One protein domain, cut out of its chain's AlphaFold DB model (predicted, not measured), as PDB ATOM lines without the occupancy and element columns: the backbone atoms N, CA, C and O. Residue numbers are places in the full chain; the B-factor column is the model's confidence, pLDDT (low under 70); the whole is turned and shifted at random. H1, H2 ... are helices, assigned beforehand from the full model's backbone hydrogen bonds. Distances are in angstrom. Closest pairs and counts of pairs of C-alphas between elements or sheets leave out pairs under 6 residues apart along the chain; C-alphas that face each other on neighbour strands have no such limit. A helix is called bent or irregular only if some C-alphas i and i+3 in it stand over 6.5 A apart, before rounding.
ATOM      1  N   LEU A 227      34.956  48.559 -21.014       88.25
ATOM      2  CA  LEU A 227      34.120  48.270 -22.182       88.25
ATOM      3  C   LEU A 227      34.918  47.732 -23.376       88.25
ATOM      4  O   LEU A 227      34.354  47.507 -24.442       88.25
ATOM      5  N   ASP A 228      36.218  47.507 -23.212       86.69
ATOM      6  CA  ASP A 228      37.136  47.129 -24.285       86.69
ATOM      7  C   ASP A 228      36.641  45.948 -25.140       86.69
ATOM      8  O   ASP A 228      36.617  46.082 -26.365       86.69
ATOM      9  N   PRO A 229      36.131  44.837 -24.565       89.44
ATOM     10  CA  PRO A 229      35.649  43.739 -25.396       89.44
ATOM     11  C   PRO A 229      34.342  44.077 -26.141       89.44
ATOM     12  O   PRO A 229      34.106  43.557 -27.229       89.44
ATOM     13  N   LEU A 230      33.513  44.982 -25.610       91.44
ATOM     14  CA  LEU A 230      32.328  45.484 -26.316       91.44
ATOM     15  C   LEU A 230      32.731  46.368 -27.504       91.44
ATOM     16  O   LEU A 230      32.181  46.224 -28.594       91.44
ATOM     17  N   LEU A 231      33.738  47.228 -27.323       91.81
ATOM     18  CA  LEU A 231      34.295  48.063 -28.392       91.81
ATOM     19  C   LEU A 231      34.919  47.202 -29.504       91.81
ATOM     20  O   LEU A 231      34.740  47.503 -30.685       91.81
ATOM     21  N   GLN A 232      35.588  46.101 -29.144       89.44
ATOM     22  CA  GLN A 232      36.085  45.101 -30.098       89.44
ATOM     23  C   GLN A 232      34.949  44.417 -30.868       89.44
ATOM     24  O   GLN A 232      35.021  44.309 -32.093       89.44
ATOM     25  N   ALA A 233      33.885  43.995 -30.178       90.50
ATOM     26  CA  ALA A 233      32.729  43.365 -30.813       90.50
ATOM     27  C   ALA A 233      32.046  44.311 -31.815       90.50
ATOM     28  O   ALA A 233      31.749  43.914 -32.941       90.50
ATOM     29  N   VAL A 234      31.872  45.585 -31.447       94.06
ATOM     30  CA  VAL A 234      31.365  46.636 -32.345       94.06
ATOM     31  C   VAL A 234      32.269  46.802 -33.564       94.06
ATOM     32  O   VAL A 234      31.786  46.858 -34.694       94.06
ATOM     33  N   ALA A 235      33.585  46.837 -33.368       93.00
ATOM     34  CA  ALA A 235      34.540  46.950 -34.461       93.00
ATOM     35  C   ALA A 235      34.550  45.736 -35.406       93.00
ATOM     36  O   ALA A 235      34.919  45.896 -36.567       93.00
ATOM     37  N   ALA A 236      34.155  44.548 -34.937       92.44
ATOM     38  CA  ALA A 236      34.154  43.301 -35.705       92.44
ATOM     39  C   ALA A 236      32.901  43.088 -36.574       92.44
ATOM     40  O   ALA A 236      32.896  42.193 -37.418       92.44
ATOM     41  N   VAL A 237      31.857  43.910 -36.410       93.69
ATOM     42  CA  VAL A 237      30.566  43.746 -37.105       93.69
ATOM     43  C   VAL A 237      30.685  43.533 -38.620       93.69
ATOM     44  O   VAL A 237      30.015  42.622 -39.104       93.69
ATOM     45  N   PRO A 238      31.524  44.268 -39.381       93.00
ATOM     46  CA  PRO A 238      31.633  44.040 -40.822       93.00
ATOM     47  C   PRO A 238      32.047  42.615 -41.206       93.00
ATOM     48  O   PRO A 238      31.518  42.060 -42.164       93.00
ATOM     49  N   TRP A 239      32.933  41.993 -40.428       91.12
ATOM     50  CA  TRP A 239      33.375  40.615 -40.653       91.12
ATOM     51  C   TRP A 239      32.358  39.597 -40.151       91.12
ATOM     52  O   TRP A 239      32.140  38.585 -40.804       91.12
ATOM     53  N   LEU A 240      31.689  39.875 -39.027       89.75
ATOM     54  CA  LEU A 240      30.616  39.015 -38.519       89.75
ATOM     55  C   LEU A 240      29.438  38.947 -39.496       89.75
ATOM     56  O   LEU A 240      28.877  37.878 -39.708       89.75
ATOM     57  N   ALA A 241      29.089  40.078 -40.114       88.81
ATOM     58  CA  ALA A 241      28.032  40.155 -41.115       88.81
ATOM     59  C   ALA A 241      28.396  39.424 -42.419       88.81
ATOM     60  O   ALA A 241      27.518  38.843 -43.050       88.81
ATOM     61  N   ALA A 242      29.675  39.450 -42.803       86.75
ATOM     62  CA  ALA A 242      30.196  38.770 -43.990       86.75
ATOM     63  C   ALA A 242      30.559  37.290 -43.750       86.75
ATOM     64  O   ALA A 242      30.919  36.593 -44.695       86.75
ATOM     65  N   SER A 243      30.492  36.812 -42.505       87.06
ATOM     66  CA  SER A 243      30.843  35.437 -42.146       87.06
ATOM     67  C   SER A 243      29.826  34.436 -42.697       87.06
ATOM     68  O   SER A 243      28.616  34.656 -42.620       87.06
ATOM     69  N   GLU A 244      30.306  33.295 -43.192       81.25
ATOM     70  CA  GLU A 244      29.444  32.184 -43.615       81.25
ATOM     71  C   GLU A 244      28.732  31.522 -42.424       81.25
ATOM     72  O   GLU A 244      27.628  30.993 -42.564       81.25
ATOM     73  N   ASP A 245      29.306  31.625 -41.225       88.06
ATOM     74  CA  ASP A 245      28.718  31.103 -39.996       88.06
ATOM     75  C   ASP A 245      27.460  31.894 -39.587       88.06
ATOM     76  O   ASP A 245      27.498  33.106 -39.340       88.06
ATOM     77  N   GLN A 246      26.326  31.195 -39.490       81.25
ATOM     78  CA  GLN A 246      25.048  31.784 -39.087       81.25
ATOM     79  C   GLN A 246      25.108  32.322 -37.652       81.25
ATOM     80  O   GLN A 246      24.588  33.403 -37.377       81.25
ATOM     81  N   GLN A 247      25.816  31.630 -36.757       81.94
ATOM     82  CA  GLN A 247      25.934  32.047 -35.363       81.94
ATOM     83  C   GLN A 247      26.686  33.381 -35.231       81.94
ATOM     84  O   GLN A 247      26.400  34.171 -34.332       81.94
ATOM     85  N   SER A 248      27.638  33.656 -36.124       82.81
ATOM     86  CA  SER A 248      28.336  34.940 -36.218       82.81
ATOM     87  C   SER A 248      27.420  36.055 -36.727       82.81
ATOM     88  O   SER A 248      27.408  37.151 -36.158       82.81
ATOM     89  N   ARG A 249      26.599  35.771 -37.745       86.38
ATOM     90  CA  ARG A 249      25.637  36.730 -38.315       86.38
ATOM     91  C   ARG A 249      24.526  37.101 -37.330       86.38
ATOM     92  O   ARG A 249      24.191  38.280 -37.210       86.38
ATOM     93  N   ASP A 250      24.043  36.145 -36.541       87.56
ATOM     94  CA  ASP A 250      22.994  36.360 -35.532       87.56
ATOM     95  C   ASP A 250      23.436  37.284 -34.378       87.56
ATOM     96  O   ASP A 250      22.605  37.882 -33.690       87.56
ATOM     97  N   ARG A 251      24.749  37.480 -34.183       86.62
ATOM     98  CA  ARG A 251      25.294  38.414 -33.178       86.62
ATOM     99  C   ARG A 251      25.197  39.874 -33.613       86.62
ATOM    100  O   ARG A 251      25.106  40.756 -32.759       86.62
ATOM    101  N   VAL A 252      25.198  40.151 -34.917       90.31
ATOM    102  CA  VAL A 252      25.154  41.515 -35.471       90.31
ATOM    103  C   VAL A 252      23.975  42.346 -34.935       90.31
ATOM    104  O   VAL A 252      24.225  43.463 -34.471       90.31
ATOM    105  N   PRO A 253      22.712  41.866 -34.919       90.06
ATOM    106  CA  PRO A 253      21.594  42.641 -34.368       90.06
ATOM    107  C   PRO A 253      21.732  42.915 -32.863       90.06
ATOM    108  O   PRO A 253      21.368  44.001 -32.406       90.06
ATOM    109  N   VAL A 254      22.301  41.981 -32.091       89.94
ATOM    110  CA  VAL A 254      22.567  42.175 -30.654       89.94
ATOM    111  C   VAL A 254      23.616  43.263 -30.444       89.94
ATOM    112  O   VAL A 254      23.439  44.134 -29.593       89.94
ATOM    113  N   ILE A 255      24.679  43.252 -31.252       91.06
ATOM    114  CA  ILE A 255      25.732  44.265 -31.178       91.06
ATOM    115  C   ILE A 255      25.171  45.640 -31.565       91.06
ATOM    116  O   ILE A 255      25.350  46.605 -30.828       91.06
ATOM    117  N   ARG A 256      24.416  45.731 -32.670       91.25
ATOM    118  CA  ARG A 256      23.789  46.982 -33.148       91.25
ATOM    119  C   ARG A 256      22.829  47.617 -32.137       91.25
ATOM    120  O   ARG A 256      22.669  48.839 -32.154       91.25
ATOM    121  N   SER A 257      22.169  46.802 -31.321       90.06
ATOM    122  CA  SER A 257      21.218  47.250 -30.304       90.06
ATOM    123  C   SER A 257      21.902  47.339 -28.943       90.06
ATOM    124  O   SER A 257      22.503  48.362 -28.631       90.06
ATOM    125  N   ARG A 258      21.891  46.239 -28.186       89.75
ATOM    126  CA  ARG A 258      22.247  46.184 -26.766       89.75
ATOM    127  C   ARG A 258      23.680  46.606 -26.470       89.75
ATOM    128  O   ARG A 258      23.912  47.292 -25.482       89.75
ATOM    129  N   VAL A 259      24.643  46.191 -27.295       90.56
ATOM    130  CA  VAL A 259      26.053  46.550 -27.059       90.56
ATOM    131  C   VAL A 259      26.279  48.038 -27.313       90.56
ATOM    132  O   VAL A 259      26.961  48.695 -26.533       90.56
ATOM    133  N   MET A 260      25.671  48.585 -28.366       92.12
ATOM    134  CA  MET A 260      25.714  50.024 -28.618       92.12
ATOM    135  C   MET A 260      24.986  50.813 -27.521       92.12
ATOM    136  O   MET A 260      25.535  51.808 -27.065       92.12
ATOM    137  N   ASP A 261      23.824  50.354 -27.045       91.81
ATOM    138  CA  ASP A 261      23.092  51.000 -25.942       91.81
ATOM    139  C   ASP A 261      23.923  51.044 -24.652       91.81
ATOM    140  O   ASP A 261      23.974  52.071 -23.979       91.81
ATOM    141  N   GLU A 262      24.630  49.958 -24.327       90.94
ATOM    142  CA  GLU A 262      25.519  49.911 -23.162       90.94
ATOM    143  C   GLU A 262      26.666  50.924 -23.288       90.94
ATOM    144  O   GLU A 262      26.987  51.609 -22.318       90.94
ATOM    145  N   ILE A 263      27.268  51.066 -24.474       90.38
ATOM    146  CA  ILE A 263      28.350  52.035 -24.707       90.38
ATOM    147  C   ILE A 263      27.823  53.475 -24.612       90.38
ATOM    148  O   ILE A 263      28.460  54.315 -23.978       90.38
ATOM    149  N   GLU A 264      26.653  53.758 -25.186       92.44
ATOM    150  CA  GLU A 264      26.042  55.094 -25.156       92.44
ATOM    151  C   GLU A 264      25.450  55.458 -23.785       92.44
ATOM    152  O   GLU A 264      25.346  56.640 -23.461       92.44
ATOM    153  N   SER A 265      25.151  54.475 -22.924       90.81
ATOM    154  CA  SER A 265      24.679  54.711 -21.547       90.81
ATOM    155  C   SER A 265      25.658  55.526 -20.688       90.81
ATOM    156  O   SER A 265      25.263  56.124 -19.686       90.81
ATOM    157  N   TRP A 266      26.927  55.605 -21.103       85.44
ATOM    158  CA  TRP A 266      27.972  56.423 -20.480       85.44
ATOM    159  C   TRP A 266      27.996  57.876 -20.976       85.44
ATOM    160  O   TRP A 266      28.904  58.625 -20.620       85.44
ATOM    161  N   GLY A 267      27.007  58.277 -21.778       87.94
ATOM    162  CA  GLY A 267      26.890  59.621 -22.341       87.94
ATOM    163  C   GLY A 267      27.762  59.851 -23.573       87.94
ATOM    164  O   GLY A 267      28.014  61.002 -23.919       87.94
ATOM    165  N   TRP A 268      28.250  58.787 -24.220       92.31
ATOM    166  CA  TRP A 268      29.076  58.893 -25.425       92.31
ATOM    167  C   TRP A 268      28.236  58.750 -26.692       92.31
ATOM    168  O   TRP A 268      27.509  57.775 -26.836       92.31
ATOM    169  N   ASP A 269      28.387  59.667 -27.646       93.06
ATOM    170  CA  ASP A 269      27.675  59.632 -28.932       93.06
ATOM    171  C   ASP A 269      28.528  58.957 -30.016       93.06
ATOM    172  O   ASP A 269      29.260  59.600 -30.781       93.06
ATOM    173  N   VAL A 270      28.457  57.625 -30.065       94.00
ATOM    174  CA  VAL A 270      29.317  56.805 -30.929       94.00
ATOM    175  C   VAL A 270      28.603  56.251 -32.161       94.00
ATOM    176  O   VAL A 270      29.275  55.985 -33.161       94.00
ATOM    177  N   ARG A 271      27.268  56.090 -32.161       93.38
ATOM    178  CA  ARG A 271      26.525  55.424 -33.254       93.38
ATOM    179  C   ARG A 271      26.819  55.988 -34.637       93.38
ATOM    180  O   ARG A 271      27.052  55.215 -35.569       93.38
ATOM    181  N   GLY A 272      26.809  57.312 -34.782       91.94
ATOM    182  CA  GLY A 272      27.054  57.959 -36.072       91.94
ATOM    183  C   GLY A 272      28.441  57.627 -36.627       91.94
ATOM    184  O   GLY A 272      28.574  57.203 -37.777       91.94
ATOM    185  N   ALA A 273      29.470  57.742 -35.786       92.88
ATOM    186  CA  ALA A 273      30.844  57.427 -36.159       92.88
ATOM    187  C   ALA A 273      31.028  55.930 -36.450       92.88
ATOM    188  O   ALA A 273      31.636  55.570 -37.454       92.88
ATOM    189  N   VAL A 274      30.442  55.051 -35.634       94.69
ATOM    190  CA  VAL A 274      30.503  53.595 -35.827       94.69
ATOM    191  C   VAL A 274      29.902  53.177 -37.168       94.69
ATOM    192  O   VAL A 274      30.519  52.401 -37.893       94.69
ATOM    193  N   ARG A 275      28.746  53.730 -37.562       93.50
ATOM    194  CA  ARG A 275      28.154  53.443 -38.882       93.50
ATOM    195  C   ARG A 275      29.065  53.869 -40.027       93.50
ATOM    196  O   ARG A 275      29.174  53.142 -41.012       93.50
ATOM    197  N   ARG A 276      29.742  55.014 -39.902       92.38
ATOM    198  CA  ARG A 276      30.732  55.458 -40.894       92.38
ATOM    199  C   ARG A 276      31.915  54.497 -40.956       92.38
ATOM    200  O   ARG A 276      32.290  54.093 -42.053       92.38
ATOM    201  N   VAL A 277      32.445  54.073 -39.806       92.94
ATOM    202  CA  VAL A 277      33.512  53.059 -39.734       92.94
ATOM    203  C   VAL A 277      33.076  51.772 -40.433       92.94
ATOM    204  O   VAL A 277      33.798  51.260 -41.288       92.94
ATOM    205  N   TRP A 278      31.875  51.269 -40.152       94.25
ATOM    206  CA  TRP A 278      31.344  50.089 -40.834       94.25
ATOM    207  C   TRP A 278      31.182  50.308 -42.337       94.25
ATOM    208  O   TRP A 278      31.548  49.435 -43.113       94.25
ATOM    209  N   SER A 279      30.760  51.496 -42.764       89.94
ATOM    210  CA  SER A 279      30.626  51.856 -44.183       89.94
ATOM    211  C   SER A 279      31.970  52.035 -44.907       89.94
ATOM    212  O   SER A 279      31.993  52.297 -46.104       89.94
ATOM    213  N   GLY A 280      33.097  51.891 -44.204       87.75
ATOM    214  CA  GLY A 280      34.435  51.944 -44.788       87.75
ATOM    215  C   GLY A 280      35.209  53.234 -44.523       87.75
ATOM    216  O   GLY A 280      36.349  53.323 -44.979       87.75
ATOM    217  N   GLU A 281      34.652  54.190 -43.772       89.06
ATOM    218  CA  GLU A 281      35.381  55.377 -43.308       89.06
ATOM    219  C   GLU A 281      36.566  54.942 -42.441       89.06
ATOM    220  O   GLU A 281      36.420  54.131 -41.519       89.06
ATOM    221  N   ARG A 282      37.750  55.465 -42.757       86.69
ATOM    222  CA  ARG A 282      38.987  55.245 -41.988       86.69
ATOM    223  C   ARG A 282      39.686  56.553 -41.637       86.69
ATOM    224  O   ARG A 282      40.757  56.543 -41.031       86.69
ATOM    225  N   HIS A 283      39.093  57.686 -42.016       83.75
ATOM    226  CA  HIS A 283      39.630  58.974 -41.652       83.75
ATOM    227  C   HIS A 283      39.206  59.332 -40.231       83.75
ATOM    228  O   HIS A 283      38.067  59.707 -39.963       83.75
ATOM    229  N   LEU A 284      40.146  59.250 -39.293       82.69
ATOM    230  CA  LEU A 284      39.837  59.508 -37.890       82.69
ATOM    231  C   LEU A 284      39.377  60.960 -37.662       82.69
ATOM    232  O   LEU A 284      38.535  61.204 -36.809       82.69
ATOM    233  N   GLY A 285      39.881  61.926 -38.437       80.06
ATOM    234  CA  GLY A 285      39.483  63.332 -38.298       80.06
ATOM    235  C   GLY A 285      37.983  63.553 -38.500       80.06
ATOM    236  O   GLY A 285      37.349  64.219 -37.689       80.06
ATOM    237  N   SER A 286      37.400  62.922 -39.521       86.06
ATOM    238  CA  SER A 286      35.979  63.071 -39.851       86.06
ATOM    239  C   SER A 286      35.066  62.318 -38.882       86.06
ATOM    240  O   SER A 286      33.893  62.662 -38.754       86.06
ATOM    241  N   LEU A 287      35.594  61.300 -38.196       88.81
ATOM    242  CA  LEU A 287      34.880  60.535 -37.174       88.81
ATOM    243  C   LEU A 287      34.818  61.261 -35.823       88.81
ATOM    244  O   LEU A 287      33.900  61.014 -35.047       88.81
ATOM    245  N   LEU A 288      35.798  62.118 -35.530       89.38
ATOM    246  CA  LEU A 288      35.935  62.799 -34.238       89.38
ATOM    247  C   LEU A 288      35.376  64.223 -34.223       89.38
ATOM    248  O   LEU A 288      35.318  64.831 -33.154       89.38
ATOM    249  N   ASP A 289      35.013  64.759 -35.385       85.06
ATOM    250  CA  ASP A 289      34.574  66.143 -35.512       85.06
ATOM    251  C   ASP A 289      33.335  66.429 -34.647       85.06
ATOM    252  O   ASP A 289      32.375  65.654 -34.618       85.06
ATOM    253  N   GLY A 290      33.398  67.519 -33.879       83.88
ATOM    254  CA  GLY A 290      32.347  67.929 -32.942       83.88
ATOM    255  C   GLY A 290      32.092  66.998 -31.744       83.88
ATOM    256  O   GLY A 290      31.090  67.186 -31.057       83.88
ATOM    257  N   LYS A 291      32.940  65.992 -31.471       88.19
ATOM    258  CA  LYS A 291      32.738  65.037 -30.360       88.19
ATOM    259  C   LYS A 291      33.457  65.447 -29.073       88.19
ATOM    260  O   LYS A 291      34.569  65.974 -29.124       88.19
ATOM    261  N   ASP A 292      32.871  65.132 -27.917       87.00
ATOM    262  CA  ASP A 292      33.508  65.308 -26.607       87.00
ATOM    263  C   ASP A 292      34.683  64.334 -26.394       87.00
ATOM    264  O   ASP A 292      34.856  63.349 -27.116       87.00
ATOM    265  N   ALA A 293      35.511  64.598 -25.380       82.06
ATOM    266  CA  ALA A 293      36.729  63.833 -25.133       82.06
ATOM    267  C   ALA A 293      36.480  62.333 -24.869       82.06
ATOM    268  O   ALA A 293      37.280  61.505 -25.314       82.06
ATOM    269  N   GLY A 294      35.393  61.978 -24.177       85.62
ATOM    270  CA  GLY A 294      35.036  60.590 -23.883       85.62
ATOM    271  C   GLY A 294      34.607  59.849 -25.143       85.62
ATOM    272  O   GLY A 294      35.192  58.818 -25.488       85.62
ATOM    273  N   THR A 295      33.685  60.448 -25.898       90.94
ATOM    274  CA  THR A 295      33.236  59.938 -27.199       90.94
ATOM    275  C   THR A 295      34.397  59.768 -28.173       90.94
ATOM    276  O   THR A 295      34.538  58.722 -28.810       90.94
ATOM    277  N   GLN A 296      35.296  60.753 -28.257       86.94
ATOM    278  CA  GLN A 296      36.467  60.670 -29.125       86.94
ATOM    279  C   GLN A 296      37.369  59.481 -28.786       86.94
ATOM    280  O   GLN A 296      37.933  58.853 -29.684       86.94
ATOM    281  N   LEU A 297      37.564  59.191 -27.499       87.12
ATOM    282  CA  LEU A 297      38.396  58.070 -27.078       87.12
ATOM    283  C   LEU A 297      37.730  56.723 -27.404       87.12
ATOM    284  O   LEU A 297      38.418  55.820 -27.881       87.12
ATOM    285  N   ALA A 298      36.411  56.599 -27.226       91.06
ATOM    286  CA  ALA A 298      35.669  55.395 -27.600       91.06
ATOM    287  C   ALA A 298      35.725  55.141 -29.118       91.06
ATOM    288  O   ALA A 298      36.050  54.036 -29.552       91.06
ATOM    289  N   ILE A 299      35.515  56.184 -29.932       92.81
ATOM    290  CA  ILE A 299      35.625  56.111 -31.398       92.81
ATOM    291  C   ILE A 299      37.036  55.696 -31.820       92.81
ATOM    292  O   ILE A 299      37.184  54.832 -32.681       92.81
ATOM    293  N   LYS A 300      38.080  56.263 -31.199       89.12
ATOM    294  CA  LYS A 300      39.477  55.873 -31.461       89.12
ATOM    295  C   LYS A 300      39.719  54.391 -31.192       89.12
ATOM    296  O   LYS A 300      40.376  53.744 -32.002       89.12
ATOM    297  N   ALA A 301      39.192  53.861 -30.088       88.75
ATOM    298  CA  ALA A 301      39.329  52.448 -29.750       88.75
ATOM    299  C   ALA A 301      38.632  51.546 -30.784       88.75
ATOM    300  O   ALA A 301      39.260  50.638 -31.323       88.75
ATOM    301  N   ILE A 302      37.374  51.840 -31.132       92.62
ATOM    302  CA  ILE A 302      36.625  51.085 -32.152       92.62
ATOM    303  C   ILE A 302      37.357  51.129 -33.497       92.62
ATOM    304  O   ILE A 302      37.590  50.096 -34.119       92.62
ATOM    305  N   HIS A 303      37.777  52.321 -33.922       91.44
ATOM    306  CA  HIS A 303      38.506  52.521 -35.169       91.44
ATOM    307  C   HIS A 303      39.824  51.732 -35.211       91.44
ATOM    308  O   HIS A 303      40.137  51.094 -36.217       91.44
ATOM    309  N   PHE A 304      40.578  51.729 -34.105       88.75
ATOM    310  CA  PHE A 304      41.791  50.924 -33.969       88.75
ATOM    311  C   PHE A 304      41.502  49.434 -34.187       88.75
ATOM    312  O   PHE A 304      42.185  48.795 -34.988       88.75
ATOM    313  N   TYR A 305      40.475  48.885 -33.535       88.94
ATOM    314  CA  TYR A 305      40.117  47.474 -33.692       88.94
ATOM    315  C   TYR A 305      39.635  47.136 -35.100       88.94
ATOM    316  O   TYR A 305      40.022  46.097 -35.634       88.94
ATOM    317  N   SER A 306      38.876  48.020 -35.747       88.62
ATOM    318  CA  SER A 306      38.471  47.819 -37.140       88.62
ATOM    319  C   SER A 306      39.685  47.734 -38.068       88.62
ATOM    320  O   SER A 306      39.724  46.875 -38.938       88.62
ATOM    321  N   LEU A 307      40.725  48.535 -37.836       84.00
ATOM    322  CA  LEU A 307      41.953  48.473 -38.634       84.00
ATOM    323  C   LEU A 307      42.819  47.251 -38.332       84.00
ATOM    324  O   LEU A 307      43.487  46.733 -39.225       84.00
ATOM    325  N   GLN A 308      42.810  46.763 -37.092       83.44
ATOM    326  CA  GLN A 308      43.430  45.476 -36.769       83.44
ATOM    327  C   GLN A 308      42.725  44.328 -37.497       83.44
ATOM    328  O   GLN A 308      43.389  43.441 -38.030       83.44
ATOM    329  N   ASN A 309      41.395  44.369 -37.569       83.12
ATOM    330  CA  ASN A 309      40.614  43.393 -38.320       83.12
ATOM    331  C   ASN A 309      40.877  43.502 -39.830       83.12
ATOM    332  O   ASN A 309      41.122  42.475 -40.458       83.12
ATOM    333  N   ASP A 310      40.954  44.717 -40.388       85.19
ATOM    334  CA  ASP A 310      41.311  44.939 -41.800       85.19
ATOM    335  C   ASP A 310      42.677  44.315 -42.139       85.19
ATOM    336  O   ASP A 310      42.834  43.684 -43.183       85.19
ATOM    337  N   LYS A 311      43.667  44.453 -41.245       78.81
ATOM    338  CA  LYS A 311      45.002  43.860 -41.428       78.81
ATOM    339  C   LYS A 311      44.995  42.334 -41.363       78.81
ATOM    340  O   LYS A 311      45.749  41.703 -42.094       78.81
ATOM    341  N   LYS A 312      44.203  41.748 -40.463       77.62
ATOM    342  CA  LYS A 312      44.189  40.296 -40.217       77.62
ATOM    343  C   LYS A 312      43.336  39.527 -41.218       77.62
ATOM    344  O   LYS A 312      43.718  38.439 -41.627       77.62
ATOM    345  N   MET A 313      42.173  40.068 -41.562       79.12
ATOM    346  CA  MET A 313      41.115  39.363 -42.293       79.12
ATOM    347  C   MET A 313      40.793  40.014 -43.644       79.12
ATOM    348  O   MET A 313      39.870  39.583 -44.331       79.12
ATOM    349  N   GLY A 314      41.528  41.059 -44.031       80.62
ATOM    350  CA  GLY A 314      41.203  41.879 -45.190       80.62
ATOM    351  C   GLY A 314      40.110  42.903 -44.885       80.62
ATOM    352  O   GLY A 314      39.349  42.782 -43.919       80.62
ATOM    353  N   ARG A 315      40.052  43.953 -45.709       86.94
ATOM    354  CA  ARG A 315      39.113  45.062 -45.522       86.94
ATOM    355  C   ARG A 315      37.678  44.594 -45.743       86.94
ATOM    356  O   ARG A 315      37.375  44.051 -46.800       86.94
ATOM    357  N   GLN A 316      36.808  44.877 -44.777       86.81
ATOM    358  CA  GLN A 316      35.371  44.630 -44.887       86.81
ATOM    359  C   GLN A 316      34.558  45.892 -44.618       86.81
ATOM    360  O   GLN A 316      34.949  46.776 -43.846       86.81
ATOM    361  N   THR A 317      33.405  45.958 -45.273       89.06
ATOM    362  CA  THR A 317      32.438  47.043 -45.127       89.06
ATOM    363  C   THR A 317      31.054  46.482 -44.880       89.06
ATOM    364  O   THR A 317      30.687  45.438 -45.410       89.06
ATOM    365  N   TYR A 318      30.268  47.207 -44.105       86.25
ATOM    366  CA  TYR A 318      28.910  46.861 -43.751       86.25
ATOM    367  C   TYR A 318      28.047  48.115 -43.793       86.25
ATOM    368  O   TYR A 318      28.241  49.046 -43.008       86.25
ATOM    369  N   SER A 319      27.082  48.132 -44.710       76.38
ATOM    370  CA  SER A 319      26.013  49.123 -44.714       76.38
ATOM    371  C   SER A 319      24.825  48.551 -43.951       76.38
ATOM    372  O   SER A 319      24.093  47.693 -44.446       76.38
ATOM    373  N   ALA A 320      24.645  49.018 -42.722       59.31
ATOM    374  CA  ALA A 320      23.398  48.821 -42.007       59.31
ATOM    375  C   ALA A 320      22.308  49.664 -42.681       59.31
ATOM    376  O   ALA A 320      22.295  50.882 -42.496       59.31
ATOM    377  N   SER A 321      21.416  49.015 -43.431       51.78
ATOM    378  CA  SER A 321      20.077  49.555 -43.679       51.78
ATOM    379  C   SER A 321      19.320  49.723 -42.358       51.78
ATOM    380  O   SER A 321      19.588  48.946 -41.392       51.78
TER     381      SER A 321
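Overview. This is residues 227 to 321 of the 321 residues of the protein "Expressed protein" of Chlorella variabilis (UniProt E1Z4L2). The longest helix, H6, packs slantwise on H1, and H3, H4 and H6 wrap round part of H1, with H4 between H3 and H6. Short H2 packs at the corner where H1 ends, short H5 packs on H4 and the first half of H6, and the last residues, 314 to 321, fold back from H6 past the ends of H1 and H4. The printed part has 95 residues, with six named helices in the order H1, H2, H3, H4, H5, H6 and no named strand: the class is all helix. It is compact, with a radius of gyration of the C-alphas of 12.4 A, and spans 37 by 25 by 25 A.

Arrangement. Start at H6, residues 293 to 313, and look across to H1, residues 228 to 242: they touch, the closest C-alphas being those of Ala 235 and Ser 306, 4.8 A apart. They run the same way at a steep tilt of 45 degrees. With its residues 299 to 306 alone, H6 touches H4, residues 271 to 278, at a shallow tilt of 18 degrees, the same way; the closest C-alphas, of Val 277 and His 303, are 6.8 A apart. With residues 296 to 303 alone, H6 touches H5, residues 284 to 288, closest at the C-alphas of Leu 288 and Gln 296, 5.6 A. H4 and H5 only just touch, with 3 pairs of C-alphas within 8 A, the closest those of Ala 273 and Leu 287, 5.2 A. Now turn to H1, the hub, which touches four helices. It touches H3, residues 251 to 264, at a shallow tilt of 30 degrees, opposite ways, closest at the C-alphas of Val 237 and Val 252, 6.1 A. With residues 234 to 238 alone it touches H4 at a steep tilt of 50 degrees, the same way, closest at the C-alphas of Pro 238 and Trp 278, 6.1 A. H1 and H2, residues 246 to 249, touch only at the corner, closest at the C-alphas of Ala 241 and Arg 249, 5.0 A. H3 and H6 are apart. In H4, H5 and H6 every O i to N i+4 pair is within hydrogen-bond range, in H1 9 of 11 and in H3 8 of 10; H2 is too short for such a pair.

Along the chain. Find C-alpha 293 at (36.729, 63.833, -25.133); from there H6 runs 30.2 A to C-alpha 313 at (41.115, 39.363, -42.293). H1 begins at C-alpha 228, at (37.136, 47.129, -24.285), and measures 22.5 A; it is irregular, with C-alphas 235 and 238 7.6 A apart. H3 measures 18.5 A and is only just irregular, with C-alphas 256 and 259 6.51 A apart. H4 measures 10.4 A, H5 6.3 A and H2 5.0 A.

Size, cuts and confidence. The two C-alphas farthest apart are those of Asp 245 and Gly 290, 37.7 A. The printed part has no cut and ends at residue 321, the chain's last. The link from H3 to H4 is short, the other links between helices are tight, and no link is long. The mean pLDDT of the printed part is 87.6, and residues 320 to 321 are under 70.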